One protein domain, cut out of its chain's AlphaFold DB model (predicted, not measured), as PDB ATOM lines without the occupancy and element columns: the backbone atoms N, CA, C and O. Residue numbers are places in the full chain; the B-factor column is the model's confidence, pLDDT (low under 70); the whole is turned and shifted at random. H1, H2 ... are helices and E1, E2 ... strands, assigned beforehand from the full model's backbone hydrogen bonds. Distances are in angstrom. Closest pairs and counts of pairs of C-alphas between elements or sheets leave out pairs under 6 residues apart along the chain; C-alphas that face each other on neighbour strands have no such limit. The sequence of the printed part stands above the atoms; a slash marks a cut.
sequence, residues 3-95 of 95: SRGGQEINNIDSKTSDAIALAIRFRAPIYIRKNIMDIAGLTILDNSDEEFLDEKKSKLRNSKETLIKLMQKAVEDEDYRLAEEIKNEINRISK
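This is residues 3 to 95 of the 95 residues of the protein "BFN domain-containing protein" of Ichthyobacterium seriolicida (UniProt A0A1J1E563). A strung-out chain runs from a small turn at E1 through two separate short helices, H1 then H2, to a hairpin of two helices, H3 and H4, at the far end. The 93 printed residues are mostly helix, with E1 pairing with no named strand. The whole is extended, with a radius of gyration of the C-alphas of 21.3 A and spans of 66 by 34 by 22 A.

Start at E1, residues 7 to 9, then find H1, residues 16 to 26, and H2, residues 34 to 40; H1 and H2 each touch no helix. H3, residues 52 to 76, and H4, residues 80 to 93, form a helical hairpin, opposite ways at a shallow tilt of 12 degrees. H3 touches H4 with residues 64 to 75 alone; the closest C-alphas, of Met 71 and Ala 83, are 5.0 A apart. Every O i to N i+4 pair is within hydrogen-bond range in H1 and H4, 2 of 3 in H2 and 20 of 21 in H3.

Find C-alpha 7 at (235.790, 132.710, 179.153), where E1 begins. H1 spans 15.5 A, H3 37.1 A; H4 runs 20.0 A to C-alpha 93 at (199.233, 162.419, 182.314).

The printed part has no cut; H2 to H3 is a long link. Look for pLDDT under 70 at residues 3 to 7, 41 to 62 and 95.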
ATOM      1  N   SER A   3     238.908 137.391 183.323       51.72
ATOM      2  CA  SER A   3     238.466 136.029 183.040       51.72
ATOM      3  C   SER A   3     237.459 135.595 184.103       51.72
ATOM      4  O   SER A   3     237.731 135.648 185.303       51.72
ATOM      5  N   ARG A   4     236.268 135.162 183.683       58.34
ATOM      6  CA  ARG A   4     235.284 134.547 184.582       58.34
ATOM      7  C   ARG A   4     235.042 133.121 184.095       58.34
ATOM      8  O   ARG A   4     234.401 132.915 183.074       58.34
ATOM      9  N   GLY A   5     235.617 132.139 184.792       58.72
ATOM     10  CA  GLY A   5     235.436 130.715 184.476       58.72
ATOM     11  C   GLY A   5     236.077 130.238 183.163       58.72
ATOM     12  O   GLY A   5     235.556 129.320 182.545       58.72
ATOM     13  N   GLY A   6     237.174 130.859 182.714       63.09
ATOM     14  CA  GLY A   6     237.875 130.466 181.480       63.09
ATOM     15  C   GLY A   6     237.315 131.070 180.187       63.09
ATOM     16  O   GLY A   6     237.887 130.845 179.127       63.09
ATOM     17  N   GLN A   7     236.247 131.873 180.263       62.72
ATOM     18  CA  GLN A   7     235.790 132.710 179.153       62.72
ATOM     19  C   GLN A   7     236.407 134.108 179.263       62.72
ATOM     20  O   GLN A   7     236.322 134.759 180.313       62.72
ATOM     21  N   GLU A   8     237.048 134.555 178.183       74.56
ATOM     22  CA  GLU A   8     237.527 135.929 178.056       74.56
ATOM     23  C   GLU A   8     236.332 136.865 177.860       74.56
ATOM     24  O   GLU A   8     235.579 136.740 176.894       74.56
ATOM     25  N   ILE A   9     236.139 137.790 178.802       78.69
ATOM     26  CA  ILE A   9     235.091 138.806 178.714       78.69
ATOM     27  C   ILE A   9     235.742 140.109 178.263       78.69
ATOM     28  O   ILE A   9     236.514 140.727 179.007       78.69
ATOM     29  N   ASN A  10     235.389 140.537 177.052       79.81
ATOM     30  CA  ASN A  10     235.825 141.807 176.491       79.81
ATOM     31  C   ASN A  10     234.668 142.802 176.564       79.81
ATOM     32  O   ASN A  10     233.637 142.624 175.918       79.81
ATOM     33  N   ASN A  11     234.851 143.858 177.354       86.62
ATOM     34  CA  ASN A  11     233.895 144.954 177.443       86.62
ATOM     35  C   ASN A  11     234.192 145.955 176.327       86.62
ATOM     36  O   ASN A  11     235.329 146.407 176.193       86.62
ATOM     37  N   ILE A  12     233.173 146.283 175.538       89.00
ATOM     38  CA  ILE A  12     233.270 147.220 174.418       89.00
ATOM     39  C   ILE A  12     232.186 148.275 174.607       89.00
ATOM     40  O   ILE A  12     231.008 147.937 174.730       89.00
ATOM     41  N   ASP A  13     232.585 149.543 174.611       92.69
ATOM     42  CA  ASP A  13     231.643 150.656 174.631       92.69
ATOM     43  C   ASP A  13     230.984 150.809 173.256       92.69
ATOM     44  O   ASP A  13     231.637 150.749 172.213       92.69
ATOM     45  N   SER A  14     229.666 150.998 173.241       92.62
ATOM     46  CA  SER A  14     228.887 151.111 172.009       92.62
ATOM     47  C   SER A  14     227.635 151.959 172.225       92.62
ATOM     48  O   SER A  14     227.170 152.132 173.355       92.62
ATOM     49  N   LYS A  15     227.061 152.472 171.131       94.62
ATOM     50  CA  LYS A  15     225.718 153.059 171.162       94.62
ATOM     51  C   LYS A  15     224.691 151.959 171.433       94.62
ATOM     52  O   LYS A  15     224.831 150.825 170.978       94.62
ATOM     53  N   THR A  16     223.614 152.308 172.135       91.94
ATOM     54  CA  THR A  16     222.553 151.353 172.496       91.94
ATOM     55  C   THR A  16     221.900 150.705 171.274       91.94
ATOM     56  O   THR A  16     221.581 149.520 171.327       91.94
ATOM     57  N   SER A  17     221.765 151.436 170.160       96.12
ATOM     58  CA  SER A  17     221.246 150.909 168.887       96.12
ATOM     59  C   SER A  17     222.051 149.718 168.369       96.12
ATOM     60  O   SER A  17     221.479 148.707 167.964       96.12
ATOM     61  N   ASP A  18     223.376 149.824 168.417       95.31
ATOM     62  CA  ASP A  18     224.282 148.849 167.819       95.31
ATOM     63  C   ASP A  18     224.383 147.607 168.709       95.31
ATOM     64  O   ASP A  18     224.314 146.476 168.219       95.31
ATOM     65  N   ALA A  19     224.441 147.807 170.032       93.12
ATOM     66  CA  ALA A  19     224.402 146.725 171.011       93.12
ATOM     67  C   ALA A  19     223.113 145.889 170.896       93.12
ATOM     68  O   ALA A  19     223.173 144.657 170.883       93.12
ATOM     69  N   ILE A  20     221.954 146.544 170.749       94.12
ATOM     70  CA  ILE A  20     220.664 145.865 170.559       94.12
ATOM     71  C   ILE A  20     220.643 145.101 169.230       94.12
ATOM     72  O   ILE A  20     220.236 143.940 169.199       94.12
ATOM     73  N   ALA A  21     221.112 145.711 168.137       95.94
ATOM     74  CA  ALA A  21     221.137 145.068 166.824       95.94
ATOM     75  C   ALA A  21     221.986 143.786 166.821       95.94
ATOM     76  O   ALA A  21     221.562 142.757 166.286       95.94
ATOM     77  N   LEU A  22     223.160 143.822 167.458       93.94
ATOM     78  CA  LEU A  22     224.016 142.647 167.622       93.94
ATOM     79  C   LEU A  22     223.352 141.586 168.503       93.94
ATOM     80  O   LEU A  22     223.344 140.411 168.131       93.94
ATOM     81  N   ALA A  23     222.752 141.988 169.625       93.56
ATOM     82  CA  ALA A  23     222.076 141.054 170.517       93.56
ATOM     83  C   ALA A  23     220.937 140.309 169.809       93.56
ATOM     84  O   ALA A  23     220.851 139.088 169.909       93.56
ATOM     85  N   ILE A  24     220.125 141.009 169.011       94.75
ATOM     86  CA  ILE A  24     219.058 140.389 168.216       94.75
ATOM     87  C   ILE A  24     219.646 139.457 167.148       94.75
ATOM     88  O   ILE A  24     219.219 138.307 167.032       94.75
ATOM     89  N   ARG A  25     220.651 139.920 166.390       96.69
ATOM     90  CA  ARG A  25     221.268 139.150 165.296       96.69
ATOM     91  C   ARG A  25     221.875 137.831 165.773       96.69
ATOM     92  O   ARG A  25     221.757 136.824 165.079       96.69
ATOM     93  N   PHE A  26     222.509 137.839 166.941       95.31
ATOM     94  CA  PHE A  26     223.186 136.672 167.508       95.31
ATOM     95  C   PHE A  26     222.380 135.973 168.609       95.31
ATOM     96  O   PHE A  26     222.884 135.031 169.216       95.31
ATOM     97  N   ARG A  27     221.131 136.399 168.854       93.88
ATOM     98  CA  ARG A  27     220.274 135.907 169.949       93.88
ATOM     99  C   ARG A  27     220.978 135.925 171.309       93.88
ATOM    100  O   ARG A  27     220.819 135.013 172.119       93.88
ATOM    101  N   ALA A  28     221.780 136.957 171.545       90.88
ATOM    102  CA  ALA A  28     222.460 137.139 172.812       90.88
ATOM    103  C   ALA A  28     221.474 137.661 173.873       90.88
ATOM    104  O   ALA A  28     220.570 138.437 173.544       90.88
ATOM    105  N   PRO A  29     221.640 137.267 175.146       90.50
ATOM    106  CA  PRO A  29     220.815 137.785 176.227       90.50
ATOM    107  C   PRO A  29     221.056 139.287 176.432       90.50
ATOM    108  O   PRO A  29     222.194 139.757 176.421       90.50
ATOM    109  N   ILE A  30     219.971 140.035 176.642       91.06
ATOM    110  CA  ILE A  30     219.994 141.483 176.877       91.06
ATOM    111  C   ILE A  30     219.783 141.735 178.366       91.06
ATOM    112  O   ILE A  30     218.832 141.229 178.961       91.06
ATOM    113  N   TYR A  31     220.650 142.552 178.957       89.31
ATOM    114  CA  TYR A  31     220.572 142.937 180.361       89.31
ATOM    115  C   TYR A  31     220.511 144.452 180.494       89.31
ATOM    116  O   TYR A  31     221.124 145.189 179.722       89.31
ATOM    117  N   ILE A  32     219.806 144.913 181.521       87.06
ATOM    118  CA  ILE A  32     219.720 146.320 181.892       87.06
ATOM    119  C   ILE A  32     220.060 146.467 183.373       87.06
ATOM    120  O   ILE A  32     219.810 145.569 184.179       87.06
ATOM    121  N   ARG A  33     220.652 147.602 183.750       88.44
ATOM    122  CA  ARG A  33     220.898 147.890 185.163       88.44
ATOM    123  C   ARG A  33     219.582 148.212 185.865       88.44
ATOM    124  O   ARG A  33     218.770 148.963 185.330       88.44
ATOM    125  N   LYS A  34     219.417 147.693 187.085       82.94
ATOM    126  CA  LYS A  34     218.198 147.851 187.894       82.94
ATOM    127  C   LYS A  34     217.754 149.311 188.013       82.94
ATOM    128  O   LYS A  34     216.612 149.623 187.735       82.94
ATOM    129  N   ASN A  35     218.690 150.217 188.286       81.19
ATOM    130  CA  ASN A  35     218.398 151.645 188.403       81.19
ATOM    131  C   ASN A  35     217.814 152.270 187.120       81.19
ATOM    132  O   ASN A  35     217.018 153.194 187.212       81.19
ATOM    133  N   ILE A  36     218.205 151.796 185.932       80.75
ATOM    134  CA  ILE A  36     217.644 152.277 184.660       80.75
ATOM    135  C   ILE A  36     216.279 151.627 184.406       80.75
ATOM    136  O   ILE A  36     215.374 152.296 183.914       80.75
ATOM    137  N   MET A  37     216.109 150.359 184.797       80.62
ATOM    138  CA  MET A  37     214.822 149.658 184.755       80.62
ATOM    139  C   MET A  37     213.774 150.318 185.657       80.62
ATOM    140  O   MET A  37     212.632 150.443 185.249       80.62
ATOM    141  N   ASP A  38     214.146 150.792 186.844       78.44
ATOM    142  CA  ASP A  38     213.204 151.435 187.771       78.44
ATOM    143  C   ASP A  38     212.679 152.778 187.223       78.44
ATOM    144  O   ASP A  38     211.552 153.180 187.505       78.44
ATOM    145  N   ILE A  39     213.491 153.472 186.416       78.62
ATOM    146  CA  ILE A  39     213.148 154.764 185.802       78.62
ATOM    147  C   ILE A  39     212.357 154.565 184.501       78.62
ATOM    148  O   ILE A  39     211.384 155.274 184.254       78.62
ATOM    149  N   ALA A  40     212.789 153.622 183.660       71.56
ATOM    150  CA  ALA A  40     212.225 153.376 182.331       71.56
ATOM    151  C   ALA A  40     211.172 152.256 182.303       71.56
ATOM    152  O   ALA A  40     210.609 151.975 181.246       71.56
ATOM    153  N   GLY A  41     210.936 151.595 183.438       60.03
ATOM    154  CA  GLY A  41     210.096 150.414 183.576       60.03
ATOM    155  C   GLY A  41     208.654 150.709 183.207       60.03
ATOM    156  O   GLY A  41     207.850 151.135 184.037       60.03
ATOM    157  N   LEU A  42     208.315 150.445 181.948       55.84
ATOM    158  CA  LEU A  42     206.940 150.222 181.555       55.84
ATOM    159  C   LEU A  42     206.522 148.921 182.240       55.84
ATOM    160  O   LEU A  42     207.010 147.844 181.899       55.84
ATOM    161  N   THR A  43     205.662 149.033 183.248       53.34
ATOM    162  CA  THR A  43     204.990 147.885 183.846       53.34
ATOM    163  C   THR A  43     204.163 147.236 182.739       53.34
ATOM    164  O   THR A  43     203.059 147.685 182.441       53.34
ATOM    165  N   ILE A  44     204.703 146.214 182.073       51.16
ATOM    166  CA  ILE A  44     203.869 145.262 181.345       51.16
ATOM    167  C   ILE A  44     203.165 144.493 182.461       51.16
ATOM    168  O   ILE A  44     203.736 143.599 183.077       51.16
ATOM    169  N   LEU A  45     201.997 145.014 182.834       46.53
ATOM    170  CA  LEU A  45     201.140 144.526 183.903       46.53
ATOM    171  C   LEU A  45     200.662 143.120 183.541       46.53
ATOM    172  O   LEU A  45     199.647 142.975 182.865       46.53
ATOM    173  N   ASP A  46     201.356 142.098 184.027       44.31
ATOM    174  CA  ASP A  46     200.714 140.818 184.300       44.31
ATOM    175  C   ASP A  46     200.206 140.835 185.749       44.31
ATOM    176  O   ASP A  46     200.931 140.576 186.702       44.31
ATOM    177  N   ASN A  47     198.948 141.266 185.879       44.34
ATOM    178  CA  ASN A  47     197.908 140.811 186.817       44.34
ATOM    179  C   ASN A  47     198.243 140.456 188.280       44.34
ATOM    180  O   ASN A  47     197.592 139.584 188.853       44.34
ATOM    181  N   SER A  48     199.149 141.162 188.943       46.00
ATOM    182  CA  SER A  48     199.239 141.101 190.407       46.00
ATOM    183  C   SER A  48     200.129 142.223 190.899       46.00
ATOM    184  O   SER A  48     201.316 142.166 190.621       46.00
ATOM    185  N   ASP A  49     199.544 143.260 191.513       47.22
ATOM    186  CA  ASP A  49     200.081 143.994 192.678       47.22
ATOM    187  C   ASP A  49     199.384 145.366 192.810       47.22
ATOM    188  O   ASP A  49     199.801 146.378 192.240       47.22
ATOM    189  N   GLU A  50     198.289 145.403 193.576       49.28
ATOM    190  CA  GLU A  50     197.510 146.621 193.870       49.28
ATOM    191  C   GLU A  50     198.229 147.602 194.821       49.28
ATOM    192  O   GLU A  50     197.897 148.787 194.836       49.28
ATOM    193  N   GLU A  51     199.264 147.173 195.555       49.47
ATOM    194  CA  GLU A  51     199.986 148.031 196.515       49.47
ATOM    195  C   GLU A  51     200.925 149.059 195.850       49.47
ATOM    196  O   GLU A  51     201.117 150.156 196.376       49.47
ATOM    197  N   PHE A  52     201.451 148.788 194.647       47.25
ATOM    198  CA  PHE A  52     202.337 149.730 193.936       47.25
ATOM    199  C   PHE A  52     201.595 150.904 193.271       47.25
ATOM    200  O   PHE A  52     202.229 151.879 192.843       47.25
ATOM    201  N   LEU A  53     200.261 150.852 193.166       49.72
ATOM    202  CA  LEU A  53     199.475 151.932 192.562       49.72
ATOM    203  C   LEU A  53     199.382 153.177 193.456       49.72
ATOM    204  O   LEU A  53     199.283 154.288 192.921       49.72
ATOM    205  N   ASP A  54     199.423 153.029 194.780       49.62
ATOM    206  CA  ASP A  54     199.141 154.140 195.700       49.62
ATOM    207  C   ASP A  54     200.331 155.101 195.862       49.62
ATOM    208  O   ASP A  54     200.161 156.326 195.821       49.62
ATOM    209  N   GLU A  55     201.564 154.585 195.891       51.88
ATOM    210  CA  GLU A  55     202.769 155.429 195.859       51.88
ATOM    211  C   GLU A  55     202.967 156.130 194.506       51.88
ATOM    212  O   GLU A  55     203.462 157.261 194.436       51.88
ATOM    213  N   LYS A  56     202.564 155.483 193.406       51.94
ATOM    214  CA  LYS A  56     202.663 156.078 192.069       51.94
ATOM    215  C   LYS A  56     201.628 157.191 191.901       51.94
ATOM    216  O   LYS A  56     201.974 158.256 191.391       51.94
ATOM    217  N   LYS A  57     200.400 157.006 192.405       55.72
ATOM    218  CA  LYS A  57     199.353 158.045 192.425       55.72
ATOM    219  C   LYS A  57     199.750 159.261 193.259       55.72
ATOM    220  O   LYS A  57     199.481 160.381 192.824       55.72
ATOM    221  N   SER A  58     200.397 159.081 194.411       57.44
ATOM    222  CA  SER A  58     200.818 160.209 195.256       57.44
ATOM    223  C   SER A  58     201.921 161.050 194.594       57.44
ATOM    224  O   SER A  58     201.809 162.277 194.539       57.44
ATOM    225  N   LYS A  59     202.928 160.417 193.973       59.44
ATOM    226  CA  LYS A  59     203.959 161.120 193.182       59.44
ATOM    227  C   LYS A  59     203.381 161.809 191.942       59.44
ATOM    228  O   LYS A  59     203.762 162.940 191.640       59.44
ATOM    229  N   LEU A  60     202.434 161.169 191.253       59.56
ATOM    230  CA  LEU A  60     201.774 161.742 190.076       59.56
ATOM    231  C   LEU A  60     200.895 162.951 190.439       59.56
ATOM    232  O   LEU A  60     200.891 163.943 189.710       59.56
ATOM    233  N   ARG A  61     200.205 162.914 191.591       60.81
ATOM    234  CA  ARG A  61     199.450 164.058 192.134       60.81
ATOM    235  C   ARG A  61     200.357 165.257 192.411       60.81
ATOM    236  O   ARG A  61     200.064 166.344 191.920       60.81
ATOM    237  N   ASN A  62     201.496 165.044 193.075       65.38
ATOM    238  CA  ASN A  62     202.476 166.107 193.343       65.38
ATOM    239  C   ASN A  62     203.036 166.726 192.046       65.38
ATOM    240  O   ASN A  62     203.237 167.940 191.948       65.38
ATOM    241  N   SER A  63     203.258 165.901 191.019       75.94
ATOM    242  CA  SER A  63     203.712 166.370 189.706       75.94
ATOM    243  C   SER A  63     202.629 167.184 188.982       75.94
ATOM    244  O   SER A  63     202.918 168.262 188.461       75.94
ATOM    245  N   LYS A  64     201.362 166.748 189.039       82.19
ATOM    246  CA  LYS A  64     200.220 167.466 188.450       82.19
ATOM    247  C   LYS A  64     199.987 168.828 189.105       82.19
ATOM    248  O   LYS A  64     199.781 169.810 188.399       82.19
ATOM    249  N   GLU A  65     200.058 168.912 190.430       83.69
ATOM    250  CA  GLU A  65     199.922 170.183 191.158       83.69
ATOM    251  C   GLU A  65     201.022 171.183 190.784       83.69
ATOM    252  O   GLU A  65     200.758 172.374 190.626       83.69
ATOM    253  N   THR A  66     202.248 170.696 190.586       84.06
ATOM    254  CA  THR A  66     203.377 171.533 190.159       84.06
ATOM    255  C   THR A  66     203.178 172.056 188.735       84.06
ATOM    256  O   THR A  66     203.387 173.241 188.481       84.06
ATOM    257  N   LEU A  67     202.706 171.206 187.817       85.81
ATOM    258  CA  LEU A  67     202.374 171.600 186.444       85.81
ATOM    259  C   LEU A  67     201.230 172.622 186.396       85.81
ATOM    260  O   LEU A  67     201.302 173.575 185.626       85.81
ATOM    261  N   ILE A  68     200.214 172.486 187.254       88.31
ATOM    262  CA  ILE A  68     199.120 173.466 187.362       88.31
ATOM    263  C   ILE A  68     199.652 174.834 187.814       88.31
ATOM    264  O   ILE A  68     199.270 175.849 187.235       88.31
ATOM    265  N   LYS A  69     200.570 174.872 188.790       90.00
ATOM    266  CA  LYS A  69     201.210 176.125 189.233       90.00
ATOM    267  C   LYS A  69     202.040 176.776 188.124       90.00
ATOM    268  O   LYS A  69     201.974 177.987 187.949       90.00
ATOM    269  N   LEU A  70     202.801 175.985 187.364       87.56
ATOM    270  CA  LEU A  70     203.582 176.488 186.227       87.56
ATOM    271  C   LEU A  70     202.685 177.011 185.100       87.56
ATOM    272  O   LEU A  70     202.991 178.043 184.512       87.56
ATOM    273  N   MET A  71     201.560 176.342 184.841       90.12
ATOM    274  CA  MET A  71     200.563 176.801 183.874       90.12
ATOM    275  C   MET A  71     199.944 178.137 184.299       90.12
ATOM    276  O   MET A  71     199.822 179.031 183.472       90.12
ATOM    277  N   GLN A  72     199.581 178.294 185.579       90.31
ATOM    278  CA  GLN A  72     199.059 179.561 186.111       90.31
ATOM    279  C   GLN A  72     200.073 180.693 185.961       90.31
ATOM    280  O   GLN A  72     199.718 181.761 185.476       90.31
ATOM    281  N   LYS A  73     201.340 180.423 186.281       91.88
ATOM    282  CA  LYS A  73     202.420 181.392 186.107       91.88
ATOM    283  C   LYS A  73     202.619 181.793 184.639       91.88
ATOM    284  O   LYS A  73     202.760 182.968 184.348       91.88
ATOM    285  N   ALA A  74     202.561 180.838 183.708       91.38
ATOM    286  CA  ALA A  74     202.652 181.131 182.275       91.38
ATOM    287  C   ALA A  74     201.480 181.991 181.769       91.38
ATOM    288  O   ALA A  74     201.663 182.816 180.881       91.38
ATOM    289  N   VAL A  75     200.282 181.822 182.343       92.00
ATOM    290  CA  VAL A  75     199.121 182.677 182.048       92.00
ATOM    291  C   VAL A  75     199.301 184.084 182.632       92.00
ATOM    292  O   VAL A  75     198.947 185.049 181.963       92.00
ATOM    293  N   GLU A  76     199.857 184.210 183.841       93.94
ATOM    294  CA  GLU A  76     200.206 185.507 184.452       93.94
ATOM    295  C   GLU A  76     201.276 186.258 183.647       93.94
ATOM    296  O   GLU A  76     201.178 187.472 183.491       93.94
ATOM    297  N   ASP A  77     202.246 185.530 183.093       94.69
ATOM    298  CA  ASP A  77     203.318 186.063 182.244       94.69
ATOM    299  C   ASP A  77     202.872 186.281 180.772       94.69
ATOM    300  O   ASP A  77     203.699 186.593 179.917       94.69
ATOM    301  N   GLU A  78     201.576 186.111 180.460       90.94
ATOM    302  CA  GLU A  78     200.966 186.217 179.118       90.94
ATOM    303  C   GLU A  78     201.568 185.280 178.044       90.94
ATOM    304  O   GLU A  78     201.332 185.441 176.841       90.94
ATOM    305  N   ASP A  79     202.296 184.239 178.454       92.75
ATOM    306  CA  ASP A  79     202.890 183.241 177.564       92.75
ATOM    307  C   ASP A  79     201.909 182.085 177.302       92.75
ATOM    308  O   ASP A  79     202.034 180.952 177.786       92.75
ATOM    309  N   TYR A  80     200.880 182.383 176.505       92.38
ATOM    310  CA  TYR A  80     199.816 181.431 176.167       92.38
ATOM    311  C   TYR A  80     200.323 180.183 175.434       92.38
ATOM    312  O   TYR A  80     199.698 179.123 175.524       92.38
ATOM    313  N   ARG A  81     201.457 180.286 174.731       91.06
ATOM    314  CA  ARG A  81     202.067 179.157 174.022       91.06
ATOM    315  C   ARG A  81     202.605 178.132 175.016       91.06
ATOM    316  O   ARG A  81     202.318 176.943 174.885       91.06
ATOM    317  N   LEU A  82     203.326 178.604 176.032       88.06
ATOM    318  CA  LEU A  82     203.819 177.755 177.113       88.06
ATOM    319  C   LEU A  82     202.657 177.165 177.931       88.06
ATOM    320  O   LEU A  82     202.677 175.984 178.282       88.06
ATOM    321  N   ALA A  83     201.607 177.953 178.185       91.38
ATOM    322  CA  ALA A  83     200.415 177.475 178.885       91.38
ATOM    323  C   ALA A  83     199.701 176.333 178.131       91.38
ATOM    324  O   ALA A  83     199.254 175.367 178.755       91.38
ATOM    325  N   GLU A  84     199.615 176.406 176.799       92.56
ATOM    326  CA  GLU A  84     199.039 175.347 175.962       92.56
ATOM    327  C   GLU A  84     199.876 174.060 175.998       92.56
ATOM    328  O   GLU A  84     199.326 172.962 176.128       92.56
ATOM    329  N   GLU A  85     201.201 174.183 175.947       91.44
ATOM    330  CA  GLU A  85     202.119 173.043 176.020       91.44
ATOM    331  C   GLU A  85     202.009 172.316 177.370       91.44
ATOM    332  O   GLU A  85     201.822 171.096 177.413       91.44
ATOM    333  N   ILE A  86     202.001 173.066 178.477       88.62
ATOM    334  CA  ILE A  86     201.826 172.510 179.827       88.62
ATOM    335  C   ILE A  86     200.437 171.874 179.980       88.62
ATOM    336  O   ILE A  86     200.307 170.795 180.562       88.62
ATOM    337  N   LYS A  87     199.387 172.492 179.428       88.62
ATOM    338  CA  LYS A  87     198.027 171.931 179.428       88.62
ATOM    339  C   LYS A  87     197.962 170.594 178.684       88.62
ATOM    340  O   LYS A  87     197.310 169.661 179.161       88.62
ATOM    341  N   ASN A  88     198.633 170.481 177.539       87.25
ATOM    342  CA  ASN A  88     198.717 169.231 176.785       87.25
ATOM    343  C   ASN A  88     199.463 168.147 177.573       87.25
ATOM    344  O   ASN A  88     199.013 166.999 177.600       87.25
ATOM    345  N   GLU A  89     200.528 168.515 178.287       84.19
ATOM    346  CA  GLU A  89     201.261 167.597 179.163       84.19
ATOM    347  C   GLU A  89     200.391 167.116 180.343       84.19
ATOM    348  O   GLU A  89     200.345 165.919 180.634       84.19
ATOM    349  N   ILE A  90     199.597 168.003 180.960       87.56
ATOM    350  CA  ILE A  90     198.620 167.635 182.002       87.56
ATOM    351  C   ILE A  90     197.577 166.649 181.457       87.56
ATOM    352  O   ILE A  90     197.251 165.662 182.125       87.56
ATOM    353  N   ASN A  91     197.059 166.887 180.250       86.06
ATOM    354  CA  ASN A  91     196.096 165.991 179.607       86.06
ATOM    355  C   ASN A  91     196.708 164.629 179.261       86.06
ATOM    356  O   ASN A  91     196.022 163.616 179.384       86.06
ATOM    357  N   ARG A  92     197.992 164.588 178.882       83.38
ATOM    358  CA  ARG A  92     198.718 163.341 178.612       83.38
ATOM    359  C   ARG A  92     198.863 162.480 179.863       83.38
ATOM    360  O   ARG A  92     198.746 161.268 179.771       83.38
ATOM    361  N   ILE A  93     199.092 163.105 181.018       76.69
ATOM    362  CA  ILE A  93     199.233 162.419 182.314       76.69
ATOM    363  C   ILE A  93     197.865 162.003 182.886       76.69
ATOM    364  O   ILE A  93     197.778 161.088 183.700       76.69
ATOM    365  N   SER A  94     196.791 162.689 182.490       70.50
ATOM    366  CA  SER A  94     195.431 162.421 182.970       70.50
ATOM    367  C   SER A  94     194.687 161.327 182.190       70.50
ATOM    368  O   SER A  94     193.545 161.037 182.556       70.50
ATOM    369  N   LYS A  95     195.282 160.779 181.126       54.62
ATOM    370  CA  LYS A  95     194.708 159.751 180.250       54.62
ATOM    371  C   LYS A  95     195.385 158.408 180.491       54.62
ATOM    372  O   LYS A  95     194.653 157.399 180.448       54.62
TER     373      LYS A  95